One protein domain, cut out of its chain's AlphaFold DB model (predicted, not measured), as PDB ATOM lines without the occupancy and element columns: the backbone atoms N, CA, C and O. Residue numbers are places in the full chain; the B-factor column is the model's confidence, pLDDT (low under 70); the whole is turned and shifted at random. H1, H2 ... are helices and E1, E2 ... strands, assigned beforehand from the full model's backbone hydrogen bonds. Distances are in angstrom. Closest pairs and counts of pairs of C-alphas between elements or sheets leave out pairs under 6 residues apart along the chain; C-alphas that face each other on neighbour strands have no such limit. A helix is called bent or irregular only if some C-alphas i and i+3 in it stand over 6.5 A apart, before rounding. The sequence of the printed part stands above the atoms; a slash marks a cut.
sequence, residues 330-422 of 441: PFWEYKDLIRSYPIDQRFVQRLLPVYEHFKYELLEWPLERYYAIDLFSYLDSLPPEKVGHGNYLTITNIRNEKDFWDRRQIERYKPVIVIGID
ATOM      1  N   PRO A 330     -34.447   3.943   5.969       76.81
ATOM      2  CA  PRO A 330     -34.944   2.569   5.985       76.81
ATOM      3  C   PRO A 330     -35.248   2.042   7.395       76.81
ATOM      4  O   PRO A 330     -36.169   1.252   7.570       76.81
ATOM      5  N   PHE A 331     -34.547   2.506   8.439       75.81
ATOM      6  CA  PHE A 331     -34.856   2.084   9.810       75.81
ATOM      7  C   PHE A 331     -36.217   2.601  10.295       75.81
ATOM      8  O   PHE A 331     -36.831   1.985  11.165       75.81
ATOM      9  N   TRP A 332     -36.732   3.689   9.716       79.62
ATOM     10  CA  TRP A 332     -38.061   4.209  10.053       79.62
ATOM     11  C   TRP A 332     -39.210   3.317   9.560       79.62
ATOM     12  O   TRP A 332     -40.361   3.534   9.947       79.62
ATOM     13  N   GLU A 333     -38.918   2.298   8.748       85.25
ATOM     14  CA  GLU A 333     -39.878   1.259   8.361       85.25
ATOM     15  C   GLU A 333     -40.184   0.301   9.529       85.25
ATOM     16  O   GLU A 333     -41.288  -0.233   9.610       85.25
ATOM     17  N   TYR A 334     -39.278   0.174  10.507       85.56
ATOM     18  CA  TYR A 334     -39.403  -0.704  11.680       85.56
ATOM     19  C   TYR A 334     -40.177  -0.045  12.832       85.56
ATOM     20  O   TYR A 334     -39.742  -0.069  13.985       85.56
ATOM     21  N   LYS A 335     -41.324   0.570  12.527       85.38
ATOM     22  CA  LYS A 335     -42.086   1.444  13.443       85.38
ATOM     23  C   LYS A 335     -42.338   0.831  14.823       85.38
ATOM     24  O   LYS A 335     -42.216   1.532  15.825       85.38
ATOM     25  N   ASP A 336     -42.613  -0.469  14.881       90.75
ATOM     26  CA  ASP A 336     -42.929  -1.179  16.127       90.75
ATOM     27  C   ASP A 336     -41.724  -1.323  17.072       90.75
ATOM     28  O   ASP A 336     -41.892  -1.432  18.294       90.75
ATOM     29  N   LEU A 337     -40.510  -1.265  16.521       87.62
ATOM     30  CA  LEU A 337     -39.255  -1.344  17.269       87.62
ATOM     31  C   LEU A 337     -38.729   0.034  17.693       87.62
ATOM     32  O   LEU A 337     -37.868   0.114  18.569       87.62
ATOM     33  N   ILE A 338     -39.242   1.120  17.107       87.75
ATOM     34  CA  ILE A 338     -38.781   2.478  17.406       87.75
ATOM     35  C   ILE A 338     -39.267   2.895  18.792       87.75
ATOM     36  O   ILE A 338     -40.441   2.760  19.155       87.75
ATOM     37  N   ARG A 339     -38.347   3.448  19.577       85.38
ATOM     38  CA  ARG A 339     -38.618   4.053  20.878       85.38
ATOM     39  C   ARG A 339     -38.067   5.472  20.899       85.38
ATOM     40  O   ARG A 339     -37.001   5.745  20.353       85.38
ATOM     41  N   SER A 340     -38.818   6.375  21.527       83.44
ATOM     42  CA  SER A 340     -38.380   7.748  21.784       83.44
ATOM     43  C   SER A 340     -37.879   7.865  23.215       83.44
ATOM     44  O   SER A 340     -38.564   7.405  24.132       83.44
ATOM     45  N   TYR A 341     -36.769   8.556  23.409       78.19
ATOM     46  CA  TYR A 341     -36.160   8.762  24.714       78.19
ATOM     47  C   TYR A 341     -35.951  10.259  24.944       78.19
ATOM     48  O   TYR A 341     -35.527  10.946  24.012       78.19
ATOM     49  N   PRO A 342     -36.255  10.781  26.145       73.88
ATOM     50  CA  PRO A 342     -35.935  12.161  26.474       73.88
ATOM     51  C   PRO A 342     -34.418  12.343  26.547       73.88
ATOM     52  O   PRO A 342     -33.699  11.466  27.036       73.88
ATOM     53  N   ILE A 343     -33.937  13.493  26.090       70.50
ATOM     54  CA  ILE A 343     -32.552  13.914  26.282       70.50
ATOM     55  C   ILE A 343     -32.497  14.715  27.582       70.50
ATOM     56  O   ILE A 343     -33.044  15.808  27.684       70.50
ATOM     57  N   ASP A 344     -31.875  14.137  28.613       66.56
ATOM     58  CA  ASP A 344     -31.699  14.799  29.906       66.56
ATOM     59  C   ASP A 344     -30.331  15.496  30.008       66.56
ATOM     60  O   ASP A 344     -29.421  15.289  29.198       66.56
ATOM     61  N   GLN A 345     -30.149  16.331  31.035       64.50
ATOM     62  CA  GLN A 345     -28.870  17.016  31.239       64.50
ATOM     63  C   GLN A 345     -27.695  16.045  31.402       64.50
ATOM     64  O   GLN A 345     -26.582  16.396  31.031       64.50
ATOM     65  N   ARG A 346     -27.901  14.826  31.919       60.50
ATOM     66  CA  ARG A 346     -26.809  13.852  32.068       60.50
ATOM     67  C   ARG A 346     -26.346  13.357  30.705       60.50
ATOM     68  O   ARG A 346     -25.141  13.268  30.481       60.50
ATOM     69  N   PHE A 347     -27.280  13.091  29.799       63.28
ATOM     70  CA  PHE A 347     -26.995  12.770  28.406       63.28
ATOM     71  C   PHE A 347     -26.207  13.901  27.741       63.28
ATOM     72  O   PHE A 347     -25.126  13.656  27.213       63.28
ATOM     73  N   VAL A 348     -26.676  15.148  27.858       63.09
ATOM     74  CA  VAL A 348     -25.972  16.321  27.309       63.09
ATOM     75  C   VAL A 348     -24.565  16.442  27.897       63.09
ATOM     76  O   VAL A 348     -23.605  16.513  27.140       63.09
ATOM     77  N   GLN A 349     -24.403  16.374  29.222       61.16
ATOM     78  CA  GLN A 349     -23.100  16.472  29.896       61.16
ATOM     79  C   GLN A 349     -22.116  15.375  29.471       61.16
ATOM     80  O   GLN A 349     -20.917  15.624  29.410       61.16
ATOM     81  N   ARG A 350     -22.598  14.172  29.138       57.78
ATOM     82  CA  ARG A 350     -21.761  13.090  28.590       57.78
ATOM     83  C   ARG A 350     -21.367  13.324  27.136       57.78
ATOM     84  O   ARG A 350     -20.317  12.849  26.710       57.78
ATOM     85  N   LEU A 351     -22.185  14.061  26.394       54.59
ATOM     86  CA  LEU A 351     -21.880  14.488  25.040       54.59
ATOM     87  C   LEU A 351     -20.868  15.643  25.022       54.59
ATOM     88  O   LEU A 351     -20.017  15.663  24.141       54.59
ATOM     89  N   LEU A 352     -20.884  16.562  25.996       54.25
ATOM     90  CA  LEU A 352     -20.040  17.771  25.955       54.25
ATOM     91  C   LEU A 352     -18.533  17.513  25.751       54.25
ATOM     92  O   LEU A 352     -17.960  18.244  24.955       54.25
ATOM     93  N   PRO A 353     -17.874  16.509  26.367       46.66
ATOM     94  CA  PRO A 353     -16.458  16.225  26.099       46.66
ATOM     95  C   PRO A 353     -16.199  15.703  24.679       46.66
ATOM     96  O   PRO A 353     -15.141  15.927  24.108       46.66
ATOM     97  N   VAL A 354     -17.175  15.006  24.091       43.16
ATOM     98  CA  VAL A 354     -17.107  14.478  22.715       43.16
ATOM     99  C   VAL A 354     -17.394  15.577  21.688       43.16
ATOM    100  O   VAL A 354     -16.885  15.557  20.571       43.16
ATOM    101  N   TYR A 355     -18.205  16.550  22.087       47.69
ATOM    102  CA  TYR A 355     -18.590  17.718  21.312       47.69
ATOM    103  C   TYR A 355     -17.958  18.986  21.881       47.69
ATOM    104  O   TYR A 355     -18.588  20.035  21.830       47.69
ATOM    105  N   GLU A 356     -16.742  18.936  22.426       44.25
ATOM    106  CA  GLU A 356     -16.140  20.108  23.082       44.25
ATOM    107  C   GLU A 356     -16.159  21.339  22.156       44.25
ATOM    108  O   GLU A 356     -16.479  22.449  22.574       44.25
ATOM    109  N   HIS A 357     -15.983  21.096  20.855       40.94
ATOM    110  CA  HIS A 357     -16.011  22.096  19.787       40.94
ATOM    111  C   HIS A 357     -17.425  22.521  19.334       40.94
ATOM    112  O   HIS A 357     -17.581  23.541  18.668       40.94
ATOM    113  N   PHE A 358     -18.463  21.757  19.685       45.84
ATOM    114  CA  PHE A 358     -19.882  22.035  19.406       45.84
ATOM    115  C   PHE A 358     -20.696  22.222  20.695       45.84
ATOM    116  O   PHE A 358     -21.924  22.148  20.677       45.84
ATOM    117  N   LYS A 359     -20.025  22.472  21.826       52.91
ATOM    118  CA  LYS A 359     -20.645  22.675  23.140       52.91
ATOM    119  C   LYS A 359     -21.731  23.749  23.073       52.91
ATOM    120  O   LYS A 359     -22.790  23.590  23.664       52.91
ATOM    121  N   TYR A 360     -21.479  24.796  22.289       48.62
ATOM    122  CA  TYR A 360     -22.437  25.858  22.005       48.62
ATOM    123  C   TYR A 360     -23.725  25.334  21.349       48.62
ATOM    124  O   TYR A 360     -24.814  25.670  21.799       48.62
ATOM    125  N   GLU A 361     -23.625  24.446  20.352       49.78
ATOM    126  CA  GLU A 361     -24.802  23.889  19.669       49.78
ATOM    127  C   GLU A 361     -25.679  23.043  20.605       49.78
ATOM    128  O   GLU A 361     -26.899  23.071  20.497       49.78
ATOM    129  N   LEU A 362     -25.074  22.323  21.554       53.19
ATOM    130  CA  LEU A 362     -25.806  21.515  22.537       53.19
ATOM    131  C   LEU A 362     -26.426  22.339  23.674       53.19
ATOM    132  O   LEU A 362     -27.366  21.871  24.314       53.19
ATOM    133  N   LEU A 363     -25.870  23.517  23.971       54.06
ATOM    134  CA  LEU A 363     -26.309  24.364  25.083       54.06
ATOM    135  C   LEU A 363     -27.357  25.400  24.664       54.06
ATOM    136  O   LEU A 363     -28.266  25.680  25.438       54.06
ATOM    137  N   GLU A 364     -27.246  25.943  23.455       50.22
ATOM    138  CA  GLU A 364     -28.177  26.952  22.929       50.22
ATOM    139  C   GLU A 364     -29.417  26.330  22.278       50.22
ATOM    140  O   GLU A 364     -30.483  26.942  22.252       50.22
ATOM    141  N   TRP A 365     -29.306  25.089  21.792       57.97
ATOM    142  CA  TRP A 365     -30.430  24.319  21.264       57.97
ATOM    143  C   TRP A 365     -30.563  23.015  22.043       57.97
ATOM    144  O   TRP A 365     -29.998  21.995  21.635       57.97
ATOM    145  N   PRO A 366     -31.275  23.034  23.183       60.28
ATOM    146  CA  PRO A 366     -31.483  21.831  23.964       60.28
ATOM    147  C   PRO A 366     -32.240  20.817  23.107       60.28
ATOM    148  O   PRO A 366     -33.397  21.026  22.754       60.28
ATOM    149  N   LEU A 367     -31.556  19.730  22.760       65.88
ATOM    150  CA  LEU A 367     -32.175  18.588  22.104       65.88
ATOM    151  C   LEU A 367     -33.227  18.013  23.054       65.88
ATOM    152  O   LEU A 367     -32.951  17.850  24.246       65.88
ATOM    153  N   GLU A 368     -34.412  17.692  22.549       70.69
ATOM    154  CA  GLU A 368     -35.512  17.250  23.405       70.69
ATOM    155  C   GLU A 368     -35.561  15.729  23.486       70.69
ATOM    156  O   GLU A 368     -35.737  15.150  24.567       70.69
ATOM    157  N   ARG A 369     -35.441  15.057  22.336       74.50
ATOM    158  CA  ARG A 369     -35.649  13.608  22.234       74.50
ATOM    159  C   ARG A 369     -34.738  12.981  21.191       74.50
ATOM    160  O   ARG A 369     -34.439  13.569  20.157       74.50
ATOM    161  N   TYR A 370     -34.370  11.724  21.412       75.75
ATOM    162  CA  TYR A 370     -33.803  10.879  20.362       75.75
ATOM    163  C   TYR A 370     -34.679   9.658  20.101       75.75
ATOM    164  O   TYR A 370     -35.401   9.178  20.980       75.75
ATOM    165  N   TYR A 371     -34.602   9.154  18.876       79.75
ATOM    166  CA  TYR A 371     -35.315   7.975  18.406       79.75
ATOM    167  C   TYR A 371     -34.308   6.871  18.151       79.75
ATOM    168  O   TYR A 371     -33.307   7.078  17.457       79.75
ATOM    169  N   ALA A 372     -34.566   5.699  18.715       80.12
ATOM    170  CA  ALA A 372     -33.673   4.568  18.572       80.12
ATOM    171  C   ALA A 372     -34.425   3.241  18.480       80.12
ATOM    172  O   ALA A 372     -35.580   3.130  18.893       80.12
ATOM    173  N   ILE A 373     -33.735   2.241  17.942       81.88
ATOM    174  CA  ILE A 373     -34.167   0.846  17.885       81.88
ATOM    175  C   ILE A 373     -33.184   0.017  18.711       81.88
ATOM    176  O   ILE A 373     -31.976   0.216  18.603       81.88
ATOM    177  N   ASP A 374     -33.669  -0.917  19.524       86.06
ATOM    178  CA  ASP A 374     -32.797  -1.892  20.188       86.06
ATOM    179  C   ASP A 374     -32.067  -2.754  19.142       86.06
ATOM    180  O   ASP A 374     -32.695  -3.338  18.258       86.06
ATOM    181  N   LEU A 375     -30.732  -2.806  19.212       84.12
ATOM    182  CA  LEU A 375     -29.902  -3.438  18.184       84.12
ATOM    183  C   LEU A 375     -30.245  -4.919  18.019       84.12
ATOM    184  O   LEU A 375     -30.331  -5.395  16.891       84.12
ATOM    185  N   PHE A 376     -30.444  -5.648  19.115       84.69
ATOM    186  CA  PHE A 376     -30.711  -7.083  19.044       84.69
ATOM    187  C   PHE A 376     -32.131  -7.373  18.583       84.69
ATOM    188  O   PHE A 376     -32.307  -8.219  17.718       84.69
ATOM    189  N   SER A 377     -33.109  -6.581  19.016       87.69
ATOM    190  CA  SER A 377     -34.476  -6.637  18.490       87.69
ATOM    191  C   SER A 377     -34.515  -6.365  16.982       87.69
ATOM    192  O   SER A 377     -35.257  -7.017  16.253       87.69
ATOM    193  N   TYR A 378     -33.696  -5.426  16.493       87.44
ATOM    194  CA  TYR A 378     -33.542  -5.191  15.058       87.44
ATOM    195  C   TYR A 378     -32.924  -6.398  14.353       87.44
ATOM    196  O   TYR A 378     -33.490  -6.874  13.372       87.44
ATOM    197  N   LEU A 379     -31.800  -6.918  14.850       86.19
ATOM    198  CA  LEU A 379     -31.136  -8.081  14.256       86.19
ATOM    199  C   LEU A 379     -32.050  -9.310  14.234       86.19
ATOM    200  O   LEU A 379     -32.128  -9.978  13.212       86.19
ATOM    201  N   ASP A 380     -32.786  -9.564  15.312       87.38
ATOM    202  CA  ASP A 380     -33.718 -10.688  15.420       87.38
ATOM    203  C   ASP A 380     -34.945 -10.513  14.494       87.38
ATOM    204  O   ASP A 380     -35.594 -11.494  14.138       87.38
ATOM    205  N   SER A 381     -35.245  -9.280  14.055       89.38
ATOM    206  CA  SER A 381     -36.288  -8.996  13.054       89.38
ATOM    207  C   SER A 381     -35.838  -9.212  11.604       89.38
ATOM    208  O   SER A 381     -36.671  -9.233  10.693       89.38
ATOM    209  N   LEU A 382     -34.529  -9.334  11.359       87.19
ATOM    210  CA  LEU A 382     -33.988  -9.508  10.017       87.19
ATOM    211  C   LEU A 382     -34.017 -10.985   9.590       87.19
ATOM    212  O   LEU A 382     -33.815 -11.878  10.413       87.19
ATOM    213  N   PRO A 383     -34.188 -11.265   8.284       86.38
ATOM    214  CA  PRO A 383     -34.035 -12.615   7.758       86.38
ATOM    215  C   PRO A 383     -32.646 -13.208   8.077       86.38
ATOM    216  O   PRO A 383     -31.652 -12.471   8.000       86.38
ATOM    217  N   PRO A 384     -32.532 -14.515   8.395       80.12
ATOM    218  CA  PRO A 384     -31.268 -15.148   8.792       80.12
ATOM    219  C   PRO A 384     -30.107 -14.922   7.812       80.12
ATOM    220  O   PRO A 384     -28.962 -14.735   8.227       80.12
ATOM    221  N   GLU A 385     -30.399 -14.857   6.514       82.38
ATOM    222  CA  GLU A 385     -29.429 -14.591   5.450       82.38
ATOM    223  C   GLU A 385     -28.807 -13.185   5.507       82.38
ATOM    224  O   GLU A 385     -27.728 -12.975   4.952       82.38
ATOM    225  N   LYS A 386     -29.450 -12.223   6.186       78.62
ATOM    226  CA  LYS A 386     -28.937 -10.855   6.373       78.62
ATOM    227  C   LYS A 386     -28.118 -10.679   7.654       78.62
ATOM    228  O   LYS A 386     -27.292  -9.773   7.711       78.62
ATOM    229  N   VAL A 387     -28.352 -11.510   8.670       77.44
ATOM    230  CA  VAL A 387     -27.684 -11.424   9.987       77.44
ATOM    231  C   VAL A 387     -26.407 -12.270  10.019       77.44
ATOM    232  O   VAL A 387     -25.451 -11.927  10.718       77.44
ATOM    233  N   GLY A 388     -26.365 -13.343   9.224       75.75
ATOM    234  CA  GLY A 388     -25.276 -14.318   9.228       75.75
ATOM    235  C   GLY A 388     -25.353 -15.286  10.415       75.75
ATOM    236  O   GLY A 388     -26.287 -15.259  11.216       75.75
ATOM    237  N   HIS A 389     -24.357 -16.168  10.532       71.88
ATOM    238  CA  HIS A 389     -24.281 -17.178  11.593       71.88
ATOM    239  C   HIS A 389     -23.029 -16.941  12.452       71.88
ATOM    240  O   HIS A 389     -21.912 -17.021  11.943       71.88
ATOM    241  N   GLY A 390     -23.187 -16.645  13.749       79.31
ATOM    242  CA  GLY A 390     -22.051 -16.492  14.666       79.31
ATOM    243  C   GLY A 390     -22.341 -15.710  15.951       79.31
ATOM    244  O   GLY A 390     -23.416 -15.150  16.134       79.31
ATOM    245  N   ASN A 391     -21.339 -15.663  16.837       85.38
ATOM    246  CA  ASN A 391     -21.390 -14.941  18.119       85.38
ATOM    247  C   ASN A 391     -20.759 -13.542  18.055       85.38
ATOM    248  O   ASN A 391     -20.625 -12.895  19.088       85.38
ATOM    249  N   TYR A 392     -20.337 -13.085  16.873       85.12
ATOM    250  CA  TYR A 392     -19.645 -11.812  16.708       85.12
ATOM    251  C   TYR A 392     -20.428 -10.868  15.806       85.12
ATOM    252  O   TYR A 392     -20.870 -11.248  14.725       85.12
ATOM    253  N   LEU A 393     -20.531  -9.616  16.235       81.62
ATOM    254  CA  LEU A 393     -20.995  -8.509  15.418       81.62
ATOM    255  C   LEU A 393     -19.794  -7.842  14.761       81.62
ATOM    256  O   LEU A 393     -18.844  -7.458  15.442       81.62
ATOM    257  N   THR A 394     -19.850  -7.710  13.439       80.69
ATOM    258  CA  THR A 394     -18.862  -6.945  12.672       80.69
ATOM    259  C   THR A 394     -19.444  -5.576  12.374       80.69
ATOM    260  O   THR A 394     -20.448  -5.465  11.670       80.69
ATOM    261  N   ILE A 395     -18.814  -4.532  12.895       71.69
ATOM    262  CA  ILE A 395     -19.206  -3.147  12.648       71.69
ATOM    263  C   ILE A 395     -18.150  -2.534  11.747       71.69
ATOM    264  O   ILE A 395     -16.960  -2.635  12.022       71.69
ATOM    265  N   THR A 396     -18.588  -1.910  10.661       62.34
ATOM    266  CA  THR A 396     -17.700  -1.153   9.779       62.34
ATOM    267  C   THR A 396     -17.928   0.326  10.040       62.34
ATOM    268  O   THR A 396     -19.046   0.817   9.881       62.34
ATOM    269  N   ASN A 397     -16.896   1.031  10.495       59.81
ATOM    270  CA  ASN A 397     -17.010   2.457  10.780       59.81
ATOM    271  C   ASN A 397     -16.902   3.298   9.487       59.81
ATOM    272  O   ASN A 397     -16.672   2.784   8.392       59.81
ATOM    273  N   ILE A 398     -17.038   4.622   9.602       50.81
ATOM    274  CA  ILE A 398     -16.990   5.553   8.452       50.81
ATOM    275  C   ILE A 398     -15.638   5.603   7.714       50.81
ATOM    276  O   ILE A 398     -15.529   6.253   6.670       50.81
ATOM    277  N   ARG A 399     -14.605   4.955   8.261       53.94
ATOM    278  CA  ARG A 399     -13.271   4.792   7.668       53.94
ATOM    279  C   ARG A 399     -13.106   3.432   6.987       53.94
ATOM    280  O   ARG A 399     -12.010   3.104   6.550       53.94
ATOM    281  N   ASN A 400     -14.182   2.648   6.892       60.09
ATOM    282  CA  ASN A 400     -14.173   1.266   6.417       60.09
ATOM    283  C   ASN A 400     -13.326   0.316   7.294       60.09
ATOM    284  O   ASN A 400     -12.981  -0.788   6.871       60.09
ATOM    285  N   GLU A 401     -12.995   0.735   8.517       67.81
ATOM    286  CA  GLU A 401     -12.322  -0.110   9.499       67.81
ATOM    287  C   GLU A 401     -13.359  -1.039  10.131       67.81
ATOM    288  O   GLU A 401     -14.485  -0.623  10.424       67.81
ATOM    289  N   LYS A 402     -12.978  -2.303  10.325       75.50
ATOM    290  CA  LYS A 402     -13.845  -3.323  10.909       75.50
ATOM    291  C   LYS A 402     -13.497  -3.532  12.372       75.50
ATOM    292  O   LYS A 402     -12.372  -3.913  12.682       75.50
ATOM    293  N   ASP A 403     -14.498  -3.377  13.225       74.06
ATOM    294  CA  ASP A 403     -14.455  -3.797  14.616       74.06
ATOM    295  C   ASP A 403     -15.302  -5.051  14.814       74.06
ATOM    296  O   ASP A 403     -16.372  -5.211  14.218       74.06
ATOM    297  N   PHE A 404     -14.831  -5.928  15.696       81.75
ATOM    298  CA  PHE A 404     -15.486  -7.187  16.023       81.75
ATOM    299  C   PHE A 404     -15.874  -7.193  17.494       81.75
ATOM    300  O   PHE A 404     -15.048  -6.932  18.368       81.75
ATOM    301  N   TRP A 405     -17.132  -7.516  17.764       78.62
ATOM    302  CA  TRP A 405     -17.702  -7.473  19.103       78.62
ATOM    303  C   TRP A 405     -18.348  -8.807  19.431       78.62
ATOM    304  O   TRP A 405     -19.195  -9.275  18.678       78.62
ATOM    305  N   ASP A 406     -17.969  -9.419  20.553       84.38
ATOM    306  CA  ASP A 406     -18.675 -10.600  21.055       84.38
ATOM    307  C   ASP A 406     -20.088 -10.183  21.490       84.38
ATOM    308  O   ASP A 406     -20.257  -9.320  22.360       84.38
ATOM    309  N   ARG A 407     -21.107 -10.806  20.886       83.56
ATOM    310  CA  ARG A 407     -22.530 -10.567  21.160       83.56
ATOM    311  C   ARG A 407     -22.820 -10.629  22.656       83.56
ATOM    312  O   ARG A 407     -23.441  -9.711  23.184       83.56
ATOM    313  N   ARG A 408     -22.307 -11.645  23.358       84.19
ATOM    314  CA  ARG A 408     -22.573 -11.859  24.793       84.19
ATOM    315  C   ARG A 408     -21.969 -10.765  25.661       84.19
ATOM    316  O   ARG A 408     -22.527 -10.418  26.699       84.19
ATOM    317  N   GLN A 409     -20.827 -10.217  25.247       81.88
ATOM    318  CA  GLN A 409     -20.171  -9.142  25.988       81.88
ATOM    319  C   GLN A 409     -20.943  -7.831  25.883       81.88
ATOM    320  O   GLN A 409     -20.928  -7.055  26.838       81.88
ATOM    321  N   ILE A 410     -21.611  -7.589  24.749       77.44
ATOM    322  CA  ILE A 410     -22.284  -6.311  24.516       77.44
ATOM    323  C   ILE A 410     -23.779  -6.314  24.840       77.44
ATOM    324  O   ILE A 410     -24.334  -5.260  25.138       77.44
ATOM    325  N   GLU A 411     -24.434  -7.475  24.825       78.44
ATOM    326  CA  GLU A 411     -25.874  -7.623  25.079       78.44
ATOM    327  C   GLU A 411     -26.301  -7.060  26.439       78.44
ATOM    328  O   GLU A 411     -27.327  -6.386  26.544       78.44
ATOM    329  N   ARG A 412     -25.452  -7.201  27.465       78.19
ATOM    330  CA  ARG A 412     -25.686  -6.627  28.802       78.19
ATOM    331  C   ARG A 412     -25.840  -5.102  28.816       78.19
ATOM    332  O   ARG A 412     -26.444  -4.570  29.743       78.19
ATOM    333  N   TYR A 413     -25.307  -4.409  27.810       73.06
ATOM    334  CA  TYR A 413     -25.382  -2.951  27.701       73.06
ATOM    335  C   TYR A 413     -26.608  -2.460  26.938       73.06
ATOM    336  O   TYR A 413     -26.805  -1.250  26.866       73.06
ATOM    337  N   LYS A 414     -27.425  -3.369  26.383       75.38
ATOM    338  CA  LYS A 414     -28.634  -3.046  25.609       75.38
ATOM    339  C   LYS A 414     -28.359  -1.985  24.529       75.38
ATOM    340  O   LYS A 414     -28.897  -0.878  24.596       75.38
ATOM    341  N   PRO A 415     -27.450  -2.278  23.581       75.00
ATOM    342  CA  PRO A 415     -27.057  -1.316  22.564       75.00
ATOM    343  C   PRO A 415     -28.254  -0.925  21.696       75.00
ATOM    344  O   PRO A 415     -29.063  -1.768  21.314       75.00
ATOM    345  N   VAL A 416     -28.329   0.355  21.338       75.06
ATOM    346  CA  VAL A 416     -29.386   0.893  20.479       75.06
ATOM    347  C   VAL A 416     -28.805   1.501  19.203       75.06
ATOM    348  O   VAL A 416     -27.720   2.084  19.210       75.06
ATOM    349  N   ILE A 417     -29.545   1.389  18.106       74.88
ATOM    350  CA  ILE A 417     -29.315   2.098  16.848       74.88
ATOM    351  C   ILE A 417     -30.069   3.422  16.940       74.88
ATOM    352  O   ILE A 417     -31.298   3.431  16.901       74.88
ATOM    353  N   VAL A 418     -29.358   4.541  17.076       71.31
ATOM    354  CA  VAL A 418     -29.977   5.875  17.040       71.31
ATOM    355  C   VAL A 418     -30.261   6.245  15.583       71.31
ATOM    356  O   VAL A 418     -29.347   6.244  14.763       71.31
ATOM    357  N   ILE A 419     -31.519   6.550  15.261       69.50
ATOM    358  CA  ILE A 419     -31.994   6.759  13.878       69.50
ATOM    359  C   ILE A 419     -32.528   8.177  13.622       69.50
ATOM    360  O   ILE A 419     -32.728   8.551  12.463       69.50
ATOM    361  N   GLY A 420     -32.713   8.971  14.686       67.50
ATOM    362  CA  GLY A 420     -33.107  10.381  14.628       67.50
ATOM    363  C   GLY A 420     -32.947  11.123  15.959       67.50
ATOM    364  O   GLY A 420     -32.916  10.494  17.018       67.50
ATOM    365  N   ILE A 421     -32.868  12.453  15.900       64.44
ATOM    366  CA  ILE A 421     -32.942  13.381  17.046       64.44
ATOM    367  C   ILE A 421     -33.936  14.482  16.673       64.44
ATOM    368  O   ILE A 421     -33.845  15.021  15.570       64.44
ATOM    369  N   ASP A 422     -34.870  14.793  17.569       70.81
ATOM    370  CA  ASP A 422     -35.967  15.741  17.334       70.81
ATOM    371  C   ASP A 422     -36.653  15.491  15.968       70.81
ATOM    372  O   ASP A 422     -37.032  14.356  15.667       70.81
TER     373      ASP A 422
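What this domain is: This is residues 330 to 422 of the 441 residues of the protein "Alpha/beta hydrolase" of Deltaproteobacteria bacterium (UniProt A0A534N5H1). The domain is an open arch: a strongly twisted sheet of three strands, E1, E2 and E5, spans its middle, with the helix pair H2 and H3 beyond one end of the sheet and H4, H5, H6 and the hairpin E3 and E4 toward the other. Residues 353 to 358 stick out from the H2 and H3 side, and the short H1 only grazes the sheet. The printed part has 93 residues with six named helices and five named strands, in the order H1 E1 H2 H3 E2 H4 H5 E3 E4 H6 E5; the larger sheet runs E1, E2, E5 and is antiparallel, as is E3 with E4. The class is mixed, helices and strands. The whole is loose, with a radius of gyration of the C-alphas of 15.7 A, and only just elongated, spanning 45 by 30 by 24 A.

Where its parts are: In the larger sheet, E1 is residues 338 to 342, 13.6 A long, E2 is 369 to 374, 15.9 A, and E5 is 416 to 421, 13.4 A, ending at C-alpha 421 at (-32.942, 13.381, 17.046). H1, residues 330 to 333, begins at C-alpha 330 at (-34.944, 2.569, 5.985). H2 is residues 345 to 351 and H3 is 356 to 364, 13.8 A long. H4 is residues 375 to 381, H5 is 384 to 387 and H6 is 407 to 411. E3, residues 392 to 396, is 12.9 A long, and E4, residues 402 to 406, is 13.4 A.

How they stand to each other: E2 is the inner strand. It is antiparallel to E1 at 141 degrees, with N 339 and O 372 2.9 A apart, within hydrogen-bond range, and to E5 at 152 degrees, with N 417 and O 373 at 2.7 A. H1 grazes this sheet with residues 330 to 332; its closest C-alpha pair with E5 is Phe 331 and Ile 419, 6.8 A. H4 grazes it with residues 375 to 378, the closest C-alphas of H4 and E5 being Leu 375 and Val 416, 4.9 A. H4 and H5 are close but not clearly touching, with the C-alphas of Leu 379 and Val 387 6.4 A apart. The hairpin E3 and E4 is antiparallel at 156 degrees, with N 393 and O 405 at 2.8 A; the closest C-alphas of E3 and H6 are Tyr 392 and Arg 407, 5.4 A. H2 and H3 are close but not clearly touching, at Val 348 and Leu 362, 7.1 A between C-alphas, with a shallow tilt of 28 degrees, opposite ways; both are apart from E3 and E4. In H2, H4 and H6 every O i to N i+4 pair is within hydrogen-bond range, in H3 3 of 5 are, and H1 and H5 are too short for such a pair. H3 is irregular: C-alphas 357 and 360 are 7.8 A apart.

The domain as a whole: The two C-alphas farthest apart, those of Glu 364 and His 389, are 45.7 A apart. The printed part has no cut, and its links between named elements are tight. The mean pLDDT of the printed part, the model's own confidence, is 71.9; 33 printed residues are under 70, namely residues 344 to 367, 396 to 401 and 419 to 421.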